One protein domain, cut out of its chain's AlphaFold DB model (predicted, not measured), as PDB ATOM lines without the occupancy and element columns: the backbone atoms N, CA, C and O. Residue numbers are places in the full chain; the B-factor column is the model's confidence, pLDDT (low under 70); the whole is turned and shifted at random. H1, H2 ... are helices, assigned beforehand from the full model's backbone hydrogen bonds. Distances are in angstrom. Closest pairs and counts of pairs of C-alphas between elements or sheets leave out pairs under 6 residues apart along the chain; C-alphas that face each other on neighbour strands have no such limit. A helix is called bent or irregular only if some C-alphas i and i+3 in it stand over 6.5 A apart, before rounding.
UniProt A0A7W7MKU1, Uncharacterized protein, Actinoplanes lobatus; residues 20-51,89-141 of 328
ATOM      1  N   MET A  20     148.170 129.519 104.234       88.94
ATOM      2  CA  MET A  20     146.819 129.753 104.745       88.94
ATOM      3  C   MET A  20     145.741 129.172 103.827       88.94
ATOM      4  O   MET A  20     144.817 128.531 104.319       88.94
ATOM      5  N   THR A  21     145.867 129.333 102.504       89.06
ATOM      6  CA  THR A  21     144.947 128.723 101.533       89.06
ATOM      7  C   THR A  21     144.973 127.204 101.633       89.06
ATOM      8  O   THR A  21     143.917 126.589 101.719       89.06
ATOM      9  N   LEU A  22     146.162 126.592 101.634       84.19
ATOM     10  CA  LEU A  22     146.292 125.139 101.715       84.19
ATOM     11  C   LEU A  22     145.733 124.612 103.035       84.19
ATOM     12  O   LEU A  22     144.971 123.655 103.021       84.19
ATOM     13  N   THR A  23     146.031 125.267 104.158       84.44
ATOM     14  CA  THR A  23     145.458 124.908 105.459       84.44
ATOM     15  C   THR A  23     143.934 124.995 105.446       84.44
ATOM     16  O   THR A  23     143.280 124.037 105.850       84.44
ATOM     17  N   ALA A  24     143.358 126.089 104.941       89.62
ATOM     18  CA  ALA A  24     141.909 126.249 104.852       89.62
ATOM     19  C   ALA A  24     141.257 125.188 103.946       89.62
ATOM     20  O   ALA A  24     140.237 124.610 104.318       89.62
ATOM     21  N   LEU A  25     141.858 124.889 102.788       85.69
ATOM     22  CA  LEU A  25     141.373 123.856 101.866       85.69
ATOM     23  C   LEU A  25     141.443 122.459 102.490       85.69
ATOM     24  O   LEU A  25     140.448 121.739 102.469       85.69
ATOM     25  N   CYS A  26     142.583 122.087 103.077       82.12
ATOM     26  CA  CYS A  26     142.760 120.795 103.741       82.12
ATOM     27  C   CYS A  26     141.764 120.615 104.891       82.12
ATOM     28  O   CYS A  26     141.150 119.558 105.005       82.12
ATOM     29  N   LEU A  27     141.566 121.650 105.710       84.62
ATOM     30  CA  LEU A  27     140.591 121.622 106.798       84.62
ATOM     31  C   LEU A  27     139.160 121.498 106.294       84.62
ATOM     32  O   LEU A  27     138.404 120.692 106.820       84.62
ATOM     33  N   THR A  28     138.796 122.244 105.253       86.31
ATOM     34  CA  THR A  28     137.457 122.154 104.657       86.31
ATOM     35  C   THR A  28     137.198 120.751 104.109       86.31
ATOM     36  O   THR A  28     136.159 120.160 104.395       86.31
ATOM     37  N   ALA A  29     138.160 120.184 103.371       82.06
ATOM     38  CA  ALA A  29     138.066 118.829 102.834       82.06
ATOM     39  C   ALA A  29     137.951 117.779 103.946       82.06
ATOM     40  O   ALA A  29     137.153 116.850 103.840       82.06
ATOM     41  N   ALA A  30     138.708 117.940 105.029       80.94
ATOM     42  CA  ALA A  30     138.632 117.062 106.183       80.94
ATOM     43  C   ALA A  30     137.299 117.145 106.927       80.94
ATOM     44  O   ALA A  30     136.721 116.105 107.230       80.94
ATOM     45  N   VAL A  31     136.794 118.355 107.190       84.19
ATOM     46  CA  VAL A  31     135.482 118.561 107.822       84.19
ATOM     47  C   VAL A  31     134.396 117.929 106.962       84.19
ATOM     48  O   VAL A  31     133.592 117.157 107.473       84.19
ATOM     49  N   ALA A  32     134.403 118.183 105.651       84.00
ATOM     50  CA  ALA A  32     133.449 117.580 104.728       84.00
ATOM     51  C   ALA A  32     133.533 116.047 104.766       84.00
ATOM     52  O   ALA A  32     132.541 115.387 105.053       84.00
ATOM     53  N   THR A  33     134.725 115.482 104.559       80.88
ATOM     54  CA  THR A  33     134.935 114.024 104.538       80.88
ATOM     55  C   THR A  33     134.499 113.381 105.848       80.88
ATOM     56  O   THR A  33     133.771 112.393 105.829       80.88
ATOM     57  N   GLY A  34     134.896 113.962 106.982       81.81
ATOM     58  CA  GLY A  34     134.538 113.449 108.294       81.81
ATOM     59  C   GLY A  34     133.043 113.555 108.583       81.81
ATOM     60  O   GLY A  34     132.477 112.632 109.151       81.81
ATOM     61  N   THR A  35     132.380 114.615 108.112       83.62
ATOM     62  CA  THR A  35     130.922 114.775 108.239       83.62
ATOM     63  C   THR A  35     130.172 113.644 107.547       83.62
ATOM     64  O   THR A  35     129.181 113.170 108.079       83.62
ATOM     65  N   PHE A  36     130.619 113.199 106.370       84.06
ATOM     66  CA  PHE A  36     129.948 112.136 105.607       84.06
ATOM     67  C   PHE A  36     130.368 110.720 106.008       84.06
ATOM     68  O   PHE A  36     129.872 109.751 105.431       84.06
ATOM     69  N   TRP A  37     131.283 110.589 106.961       84.19
ATOM     70  CA  TRP A  37     131.826 109.299 107.335       84.19
ATOM     71  C   TRP A  37     130.907 108.574 108.330       84.19
ATOM     72  O   TRP A  37     130.461 109.190 109.299       84.19
ATOM     73  N   PRO A  38     130.645 107.270 108.131       83.00
ATOM     74  CA  PRO A  38     129.614 106.545 108.876       83.00
ATOM     75  C   PRO A  38     130.013 106.169 110.310       83.00
ATOM     76  O   PRO A  38     129.149 105.844 111.116       83.00
ATOM     77  N   THR A  39     131.310 106.155 110.631       80.94
ATOM     78  CA  THR A  39     131.798 105.843 111.983       80.94
ATOM     79  C   THR A  39     132.002 107.110 112.798       80.94
ATOM     80  O   THR A  39     132.235 108.179 112.233       80.94
ATOM     81  N   GLU A  40     131.990 106.966 114.124       74.12
ATOM     82  CA  GLU A  40     132.206 108.073 115.054       74.12
ATOM     83  C   GLU A  40     133.444 108.920 114.706       74.12
ATOM     84  O   GLU A  40     134.490 108.391 114.294       74.12
ATOM     85  N   PRO A  41     133.358 110.247 114.903       67.88
ATOM     86  CA  PRO A  41     134.333 111.196 114.394       67.88
ATOM     87  C   PRO A  41     135.662 111.123 115.145       67.88
ATOM     88  O   PRO A  41     136.619 111.760 114.725       67.88
ATOM     89  N   LEU A  42     135.781 110.350 116.228       66.56
ATOM     90  CA  LEU A  42     136.991 110.300 117.049       66.56
ATOM     91  C   LEU A  42     138.210 109.782 116.267       66.56
ATOM     92  O   LEU A  42     139.284 110.386 116.313       66.56
ATOM     93  N   GLY A  43     138.035 108.721 115.473       63.62
ATOM     94  CA  GLY A  43     139.088 108.214 114.585       63.62
ATOM     95  C   GLY A  43     139.456 109.209 113.479       63.62
ATOM     96  O   GLY A  43     140.621 109.322 113.100       63.62
ATOM     97  N   LEU A  44     138.482 109.991 113.012       64.00
ATOM     98  CA  LEU A  44     138.681 111.035 112.008       64.00
ATOM     99  C   LEU A  44     139.336 112.288 112.578       64.00
ATOM    100  O   LEU A  44     140.165 112.883 111.904       64.00
ATOM    101  N   LEU A  45     139.012 112.671 113.809       64.31
ATOM    102  CA  LEU A  45     139.637 113.771 114.536       64.31
ATOM    103  C   LEU A  45     141.108 113.448 114.808       64.31
ATOM    104  O   LEU A  45     141.977 114.280 114.553       64.31
ATOM    105  N   LEU A  46     141.404 112.216 115.240       63.97
ATOM    106  CA  LEU A  46     142.774 111.725 115.414       63.97
ATOM    107  C   LEU A  46     143.521 111.623 114.078       63.97
ATOM    108  O   LEU A  46     144.670 112.054 113.982       63.97
ATOM    109  N   GLY A  47     142.869 111.111 113.030       65.69
ATOM    110  CA  GLY A  47     143.427 111.053 111.679       65.69
ATOM    111  C   GLY A  47     143.695 112.441 111.094       65.69
ATOM    112  O   GLY A  47     144.754 112.673 110.516       65.69
ATOM    113  N   LEU A  48     142.787 113.394 111.309       67.38
ATOM    114  CA  LEU A  48     142.930 114.784 110.894       67.38
ATOM    115  C   LEU A  48     144.079 115.461 111.631       67.38
ATOM    116  O   LEU A  48     144.884 116.154 111.010       67.38
ATOM    117  N   PHE A  49     144.186 115.234 112.939       68.31
ATOM    118  CA  PHE A  49     145.296 115.717 113.745       68.31
ATOM    119  C   PHE A  49     146.635 115.153 113.243       68.31
ATOM    120  O   PHE A  49     147.573 115.914 113.004       68.31
ATOM    121  N   ALA A  50     146.713 113.842 112.994       65.00
ATOM    122  CA  ALA A  50     147.914 113.184 112.484       65.00
ATOM    123  C   ALA A  50     148.288 113.646 111.063       65.00
ATOM    124  O   ALA A  50     149.450 113.960 110.806       65.00
ATOM    125  N   ALA A  51     147.318 113.751 110.150       67.25
ATOM    126  CA  ALA A  51     147.524 114.226 108.781       67.25
ATOM    127  C   ALA A  51     147.955 115.696 108.752       67.25
ATOM    128  O   ALA A  51     148.855 116.072 108.003       67.25
ATOM    129  N   LEU A  89     151.654 136.040 113.711       81.38
ATOM    130  CA  LEU A  89     150.256 136.051 113.276       81.38
ATOM    131  C   LEU A  89     149.861 134.766 112.559       81.38
ATOM    132  O   LEU A  89     148.728 134.316 112.685       81.38
ATOM    133  N   LEU A  90     150.798 134.163 111.834       83.56
ATOM    134  CA  LEU A  90     150.615 132.843 111.255       83.56
ATOM    135  C   LEU A  90     150.619 131.774 112.365       83.56
ATOM    136  O   LEU A  90     149.830 130.836 112.310       83.56
ATOM    137  N   ALA A  91     151.431 131.967 113.410       78.00
ATOM    138  CA  ALA A  91     151.446 131.134 114.620       78.00
ATOM    139  C   ALA A  91     150.175 131.180 115.443       78.00
ATOM    140  O   ALA A  91     149.841 130.209 116.121       78.00
ATOM    141  N   LEU A  92     149.456 132.289 115.354       81.44
ATOM    142  CA  LEU A  92     148.139 132.430 115.933       81.44
ATOM    143  C   LEU A  92     147.055 131.887 114.996       81.44
ATOM    144  O   LEU A  92     146.158 131.170 115.426       81.44
ATOM    145  N   ALA A  93     147.133 132.210 113.703       86.19
ATOM    146  CA  ALA A  93     146.112 131.847 112.730       86.19
ATOM    147  C   ALA A  93     146.001 130.338 112.529       86.19
ATOM    148  O   ALA A  93     144.893 129.815 112.582       86.19
ATOM    149  N   LEU A  94     147.121 129.641 112.308       84.12
ATOM    150  CA  LEU A  94     147.075 128.230 111.927       84.12
ATOM    151  C   LEU A  94     146.414 127.359 113.003       84.12
ATOM    152  O   LEU A  94     145.436 126.698 112.668       84.12
ATOM    153  N   PRO A  95     146.831 127.386 114.283       79.38
ATOM    154  CA  PRO A  95     146.140 126.615 115.314       79.38
ATOM    155  C   PRO A  95     144.671 127.017 115.473       79.38
ATOM    156  O   PRO A  95     143.831 126.156 115.717       79.38
ATOM    157  N   HIS A  96     144.337 128.300 115.287       82.75
ATOM    158  CA  HIS A  96     142.949 128.750 115.366       82.75
ATOM    159  C   HIS A  96     142.084 128.160 114.241       82.75
ATOM    160  O   HIS A  96     140.967 127.722 114.504       82.75
ATOM    161  N   PHE A  97     142.611 128.044 113.016       86.62
ATOM    162  CA  PHE A  97     141.942 127.312 111.937       86.62
ATOM    163  C   PHE A  97     141.664 125.853 112.319       86.62
ATOM    164  O   PHE A  97     140.558 125.371 112.087       86.62
ATOM    165  N   PHE A  98     142.627 125.160 112.939       81.88
ATOM    166  CA  PHE A  98     142.423 123.781 113.398       81.88
ATOM    167  C   PHE A  98     141.368 123.677 114.496       81.88
ATOM    168  O   PHE A  98     140.543 122.770 114.444       81.88
ATOM    169  N   ALA A  99     141.352 124.612 115.448       82.25
ATOM    170  CA  ALA A  99     140.322 124.658 116.483       82.25
ATOM    171  C   ALA A  99     138.920 124.826 115.872       82.25
ATOM    172  O   ALA A  99     138.018 124.055 116.195       82.25
ATOM    173  N   ILE A 100     138.758 125.763 114.928       86.81
ATOM    174  CA  ILE A 100     137.498 125.957 114.194       86.81
ATOM    175  C   ILE A 100     137.121 124.684 113.429       86.81
ATOM    176  O   ILE A 100     135.977 124.249 113.507       86.81
ATOM    177  N   GLY A 101     138.071 124.059 112.727       85.12
ATOM    178  CA  GLY A 101     137.839 122.817 111.988       85.12
ATOM    179  C   GLY A 101     137.403 121.654 112.882       85.12
ATOM    180  O   GLY A 101     136.488 120.923 112.521       85.12
ATOM    181  N   GLY A 102     138.005 121.508 114.066       80.75
ATOM    182  CA  GLY A 102     137.621 120.490 115.045       80.75
ATOM    183  C   GLY A 102     136.201 120.687 115.579       80.75
ATOM    184  O   GLY A 102     135.413 119.745 115.572       80.75
ATOM    185  N   ILE A 103     135.853 121.920 115.968       84.19
ATOM    186  CA  ILE A 103     134.494 122.271 116.419       84.19
ATOM    187  C   ILE A 103     133.486 122.048 115.288       84.19
ATOM    188  O   ILE A 103     132.432 121.451 115.503       84.19
ATOM    189  N   ALA A 104     133.807 122.508 114.075       87.75
ATOM    190  CA  ALA A 104     132.939 122.372 112.915       87.75
ATOM    191  C   ALA A 104     132.672 120.901 112.584       87.75
ATOM    192  O   ALA A 104     131.513 120.550 112.407       87.75
ATOM    193  N   LEU A 105     133.710 120.055 112.562       85.12
ATOM    194  CA  LEU A 105     133.579 118.624 112.289       85.12
ATOM    195  C   LEU A 105     132.709 117.910 113.328       85.12
ATOM    196  O   LEU A 105     131.863 117.104 112.953       85.12
ATOM    197  N   ALA A 106     132.917 118.187 114.619       83.00
ATOM    198  CA  ALA A 106     132.152 117.540 115.679       83.00
ATOM    199  C   ALA A 106     130.649 117.824 115.531       83.00
ATOM    200  O   ALA A 106     129.856 116.890 115.449       83.00
ATOM    201  N   GLY A 107     130.262 119.099 115.418       85.75
ATOM    202  CA  GLY A 107     128.844 119.447 115.316       85.75
ATOM    203  C   GLY A 107     128.214 119.170 113.951       85.75
ATOM    204  O   GLY A 107     127.026 118.871 113.883       85.75
ATOM    205  N   SER A 108     128.975 119.209 112.850       87.81
ATOM    206  CA  SER A 108     128.434 118.808 111.545       87.81
ATOM    207  C   SER A 108     128.169 117.305 111.482       87.81
ATOM    208  O   SER A 108     127.185 116.882 110.870       87.81
ATOM    209  N   TRP A 109     129.015 116.496 112.127       89.38
ATOM    210  CA  TRP A 109     128.817 115.056 112.225       89.38
ATOM    211  C   TRP A 109     127.583 114.706 113.065       89.38
ATOM    212  O   TRP A 109     126.753 113.931 112.582       89.38
ATOM    213  N   THR A 110     127.417 115.303 114.255       86.69
ATOM    214  CA  THR A 110     126.244 115.057 115.121       86.69
ATOM    215  C   THR A 110     124.957 115.505 114.439       86.69
ATOM    216  O   THR A 110     124.025 114.716 114.312       86.69
ATOM    217  N   ALA A 111     124.934 116.709 113.854       88.75
ATOM    218  CA  ALA A 111     123.772 117.204 113.119       88.75
ATOM    219  C   ALA A 111     123.341 116.270 111.981       88.75
ATOM    220  O   ALA A 111     122.149 116.132 111.695       88.75
ATOM    221  N   ARG A 112     124.301 115.604 111.332       89.88
ATOM    222  CA  ARG A 112     124.010 114.656 110.260       89.88
ATOM    223  C   ARG A 112     123.500 113.307 110.770       89.88
ATOM    224  O   ARG A 112     122.540 112.806 110.192       89.88
ATOM    225  N   HIS A 113     124.157 112.712 111.762       87.50
ATOM    226  CA  HIS A 113     123.906 111.322 112.171       87.50
ATOM    227  C   HIS A 113     122.871 111.192 113.291       87.50
ATOM    228  O   HIS A 113     122.182 110.180 113.364       87.50
ATOM    229  N   GLU A 114     122.718 112.221 114.122       89.88
ATOM    230  CA  GLU A 114     121.742 112.266 115.218       89.88
ATOM    231  C   GLU A 114     120.512 113.114 114.863       89.88
ATOM    232  O   GLU A 114     119.548 113.167 115.623       89.88
ATOM    233  N   HIS A 115     120.533 113.779 113.700       89.62
ATOM    234  CA  HIS A 115     119.471 114.671 113.224       89.62
ATOM    235  C   HIS A 115     119.118 115.800 114.211       89.62
ATOM    236  O   HIS A 115     118.003 116.326 114.194       89.62
ATOM    237  N   SER A 116     120.078 116.200 115.051       88.62
ATOM    238  CA  SER A 116     119.941 117.243 116.065       88.62
ATOM    239  C   SER A 116     120.886 118.410 115.756       88.62
ATOM    240  O   SER A 116     122.106 118.276 115.708       88.62
ATOM    241  N   LEU A 117     120.328 119.596 115.511       88.38
ATOM    242  CA  LEU A 117     121.126 120.809 115.354       88.38
ATOM    243  C   LEU A 117     121.141 121.554 116.688       88.38
ATOM    244  O   LEU A 117     120.141 122.175 117.044       88.38
ATOM    245  N   ASP A 118     122.261 121.512 117.404       85.00
ATOM    246  CA  ASP A 118     122.437 122.299 118.625       85.00
ATOM    247  C   ASP A 118     122.747 123.775 118.281       85.00
ATOM    248  O   ASP A 118     123.789 124.071 117.680       85.00
ATOM    249  N   PRO A 119     121.889 124.742 118.664       81.69
ATOM    250  CA  PRO A 119     122.188 126.163 118.504       81.69
ATOM    251  C   PRO A 119     123.444 126.604 119.273       81.69
ATOM    252  O   PRO A 119     124.116 127.551 118.857       81.69
ATOM    253  N   GLY A 120     123.779 125.923 120.376       81.50
ATOM    254  CA  GLY A 120     124.990 126.164 121.160       81.50
ATOM    255  C   GLY A 120     126.261 125.925 120.345       81.50
ATOM    256  O   GLY A 120     127.163 126.765 120.349       81.50
ATOM    257  N   TRP A 121     126.302 124.844 119.565       86.00
ATOM    258  CA  TRP A 121     127.388 124.578 118.621       86.00
ATOM    259  C   TRP A 121     127.539 125.676 117.558       86.00
ATOM    260  O   TRP A 121     128.654 126.151 117.324       86.00
ATOM    261  N   LEU A 122     126.440 126.130 116.941       84.00
ATOM    262  CA  LEU A 122     126.492 127.223 115.957       84.00
ATOM    263  C   LEU A 122     127.083 128.495 116.571       84.00
ATOM    264  O   LEU A 122     127.948 129.138 115.969       84.00
ATOM    265  N   LEU A 123     126.653 128.834 117.789       80.81
ATOM    266  CA  LEU A 123     127.202 129.959 118.534       80.81
ATOM    267  C   LEU A 123     128.701 129.769 118.806       80.81
ATOM    268  O   LEU A 123     129.466 130.713 118.616       80.81
ATOM    269  N   ALA A 124     129.144 128.567 119.185       80.38
ATOM    270  CA  ALA A 124     130.559 128.269 119.398       80.38
ATOM    271  C   ALA A 124     131.389 128.460 118.117       80.38
ATOM    272  O   ALA A 124     132.417 129.139 118.150       80.38
ATOM    273  N   VAL A 125     130.929 127.953 116.967       85.25
ATOM    274  CA  VAL A 125     131.598 128.165 115.669       85.25
ATOM    275  C   VAL A 125     131.709 129.657 115.344       85.25
ATOM    276  O   VAL A 125     132.778 130.123 114.941       85.25
ATOM    277  N   VAL A 126     130.637 130.430 115.551       83.25
ATOM    278  CA  VAL A 126     130.635 131.887 115.329       83.25
ATOM    279  C   VAL A 126     131.611 132.593 116.274       83.25
ATOM    280  O   VAL A 126     132.416 133.404 115.815       83.25
ATOM    281  N   LEU A 127     131.593 132.266 117.569       81.62
ATOM    282  CA  LEU A 127     132.471 132.873 118.575       81.62
ATOM    283  C   LEU A 127     133.954 132.564 118.336       81.62
ATOM    284  O   LEU A 127     134.792 133.412 118.628       81.62
ATOM    285  N   PHE A 128     134.290 131.401 117.770       84.00
ATOM    286  CA  PHE A 128     135.667 131.064 117.389       84.00
ATOM    287  C   PHE A 128     136.070 131.695 116.052       84.00
ATOM    288  O   PHE A 128     137.196 132.154 115.876       84.00
ATOM    289  N   THR A 129     135.141 131.812 115.106       86.44
ATOM    290  CA  THR A 129     135.437 132.401 113.792       86.44
ATOM    291  C   THR A 129     135.549 133.931 113.852       86.44
ATOM    292  O   THR A 129     136.372 134.520 113.150       86.44
ATOM    293  N   ALA A 130     134.770 134.603 114.705       83.31
ATOM    294  CA  ALA A 130     134.732 136.065 114.758       83.31
ATOM    295  C   ALA A 130     136.094 136.717 115.099       83.31
ATOM    296  O   ALA A 130     136.501 137.631 114.376       83.31
ATOM    297  N   PRO A 131     136.868 136.258 116.105       83.62
ATOM    298  CA  PRO A 131     138.195 136.809 116.371       83.62
ATOM    299  C   PRO A 131     139.178 136.579 115.224       83.62
ATOM    300  O   PRO A 131     140.020 137.441 114.973       83.62
ATOM    301  N   LEU A 132     139.065 135.458 114.497       86.56
ATOM    302  CA  LEU A 132     139.905 135.196 113.327       86.56
ATOM    303  C   LEU A 132     139.733 136.308 112.283       86.56
ATOM    304  O   LEU A 132     140.731 136.800 111.763       86.56
ATOM    305  N   ALA A 133     138.508 136.792 112.048       84.19
ATOM    306  CA  ALA A 133     138.252 137.896 111.119       84.19
ATOM    307  C   ALA A 133     139.000 139.197 111.483       84.19
ATOM    308  O   ALA A 133     139.353 139.969 110.588       84.19
ATOM    309  N   LEU A 134     139.306 139.422 112.768       83.81
ATOM    310  CA  LEU A 134     139.993 140.631 113.242       83.81
ATOM    311  C   LEU A 134     141.487 140.659 112.902       83.81
ATOM    312  O   LEU A 134     142.048 141.735 112.711       83.81
ATOM    313  N   TYR A 135     142.152 139.503 112.829       83.56
ATOM    314  CA  TYR A 135     143.600 139.444 112.584       83.56
ATOM    315  C   TYR A 135     143.987 138.675 111.316       83.56
ATOM    316  O   TYR A 135     145.144 138.743 110.892       83.56
ATOM    317  N   LEU A 136     143.039 137.993 110.666       89.94
ATOM    318  CA  LEU A 136     143.248 137.287 109.404       89.94
ATOM    319  C   LEU A 136     143.825 138.191 108.302       89.94
ATOM    320  O   LEU A 136     144.770 137.749 107.645       89.94
ATOM    321  N   PRO A 137     143.378 139.453 108.105       89.62
ATOM    322  CA  PRO A 137     144.001 140.339 107.121       89.62
ATOM    323  C   PRO A 137     145.499 140.554 107.384       89.62
ATOM    324  O   PRO A 137     146.301 140.499 106.448       89.62
ATOM    325  N   GLY A 138     145.884 140.720 108.651       87.19
ATOM    326  CA  GLY A 138     147.278 140.832 109.078       87.19
ATOM    327  C   GLY A 138     148.056 139.535 108.856       87.19
ATOM    328  O   GLY A 138     149.158 139.568 108.313       87.19
ATOM    329  N   ALA A 139     147.478 138.380 109.203       88.62
ATOM    330  CA  ALA A 139     148.104 137.077 108.969       88.62
ATOM    331  C   ALA A 139     148.314 136.811 107.467       88.62
ATOM    332  O   ALA A 139     149.344 136.274 107.057       88.62
ATOM    333  N   TRP A 140     147.369 137.259 106.638       91.06
ATOM    334  CA  TRP A 140     147.357 137.067 105.190       91.06
ATOM    335  C   TRP A 140     148.301 137.994 104.416       91.06
ATOM    336  O   TRP A 140     148.888 137.591 103.410       91.06
ATOM    337  N   ARG A 141     148.439 139.257 104.834       89.62
ATOM    338  CA  ARG A 141     149.319 140.245 104.173       89.62
ATOM    339  C   ARG A 141     150.727 140.251 104.774       89.62
ATOM    340  O   ARG A 141     151.718 140.407 104.052       89.62
TER     341      ARG A 141
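What this domain is: This is residues 20 to 51 and 89 to 141 of the 328 residues of an uncharacterized protein of Actinoplanes lobatus (UniProt A0A7W7MKU1). The long helix H3 runs through the middle of a flat slab of four nearly aligned helices, with H4 folded back along one side and the shorter H1 and H2 side by side along the other. The far end of H4 kinks in toward the beginning of H3. You will find 85 printed residues with four named helices, H1 to H4 in order, and no named strand: the class is all helix. The whole is compact, with a radius of gyration of the C-alphas of 13.3 A and spans of 40 by 29 by 15 A.

Where its parts are: Find C-alpha 89 at (150.256, 136.051, 113.276); from there H3, residues 89 to 113, runs 36.2 A. H4, residues 119 to 141, spans 33.8 A and ends at C-alpha 141 at (149.319, 140.245, 104.173). It has a kink of 50 degrees near residue 135 and is irregular, C-alphas 134 and 137 being 7.3 A apart. H1, residues 20 to 35, starts at (146.819, 129.753, 104.745) and spans 22.1 A; H2 is residues 41 to 51.

How they stand to each other: Start at the hub, H3, which touches H1, H2 and H4. H1, H2 and H3 form an up and down bundle, each running against the one before. H3 and H4, a hairpin, touch at a shallow tilt of 27 degrees; their closest C-alphas, of Leu 89 and Ala 139, are 4.9 A apart. H1 touches H3 the same way at a shallow 17 degrees, closest at the C-alphas of Thr 35 and Trp 109, 4.5 A. H1 and H2, also a hairpin, touch through residues 30 to 35 of H1 alone, closest at the C-alphas of Gly 34 and Leu 44, 6.1 A. H2 and H4 are apart. Every O i to N i+4 pair is within hydrogen-bond range in H1 and H2, against 20 of 21 in H3 and 13 of 19 in H4.

The domain as a whole: Look for the farthest C-alphas at Glu 114 and Arg 141, 40.8 A apart. Residues 52 to 88 are not printed, and C-alphas 51 and 89 stand 22.4 A apart across this cut. The links H1 to H2 and H3 to H4 are tight. The pLDDT is under 70 at residues 41 to 51.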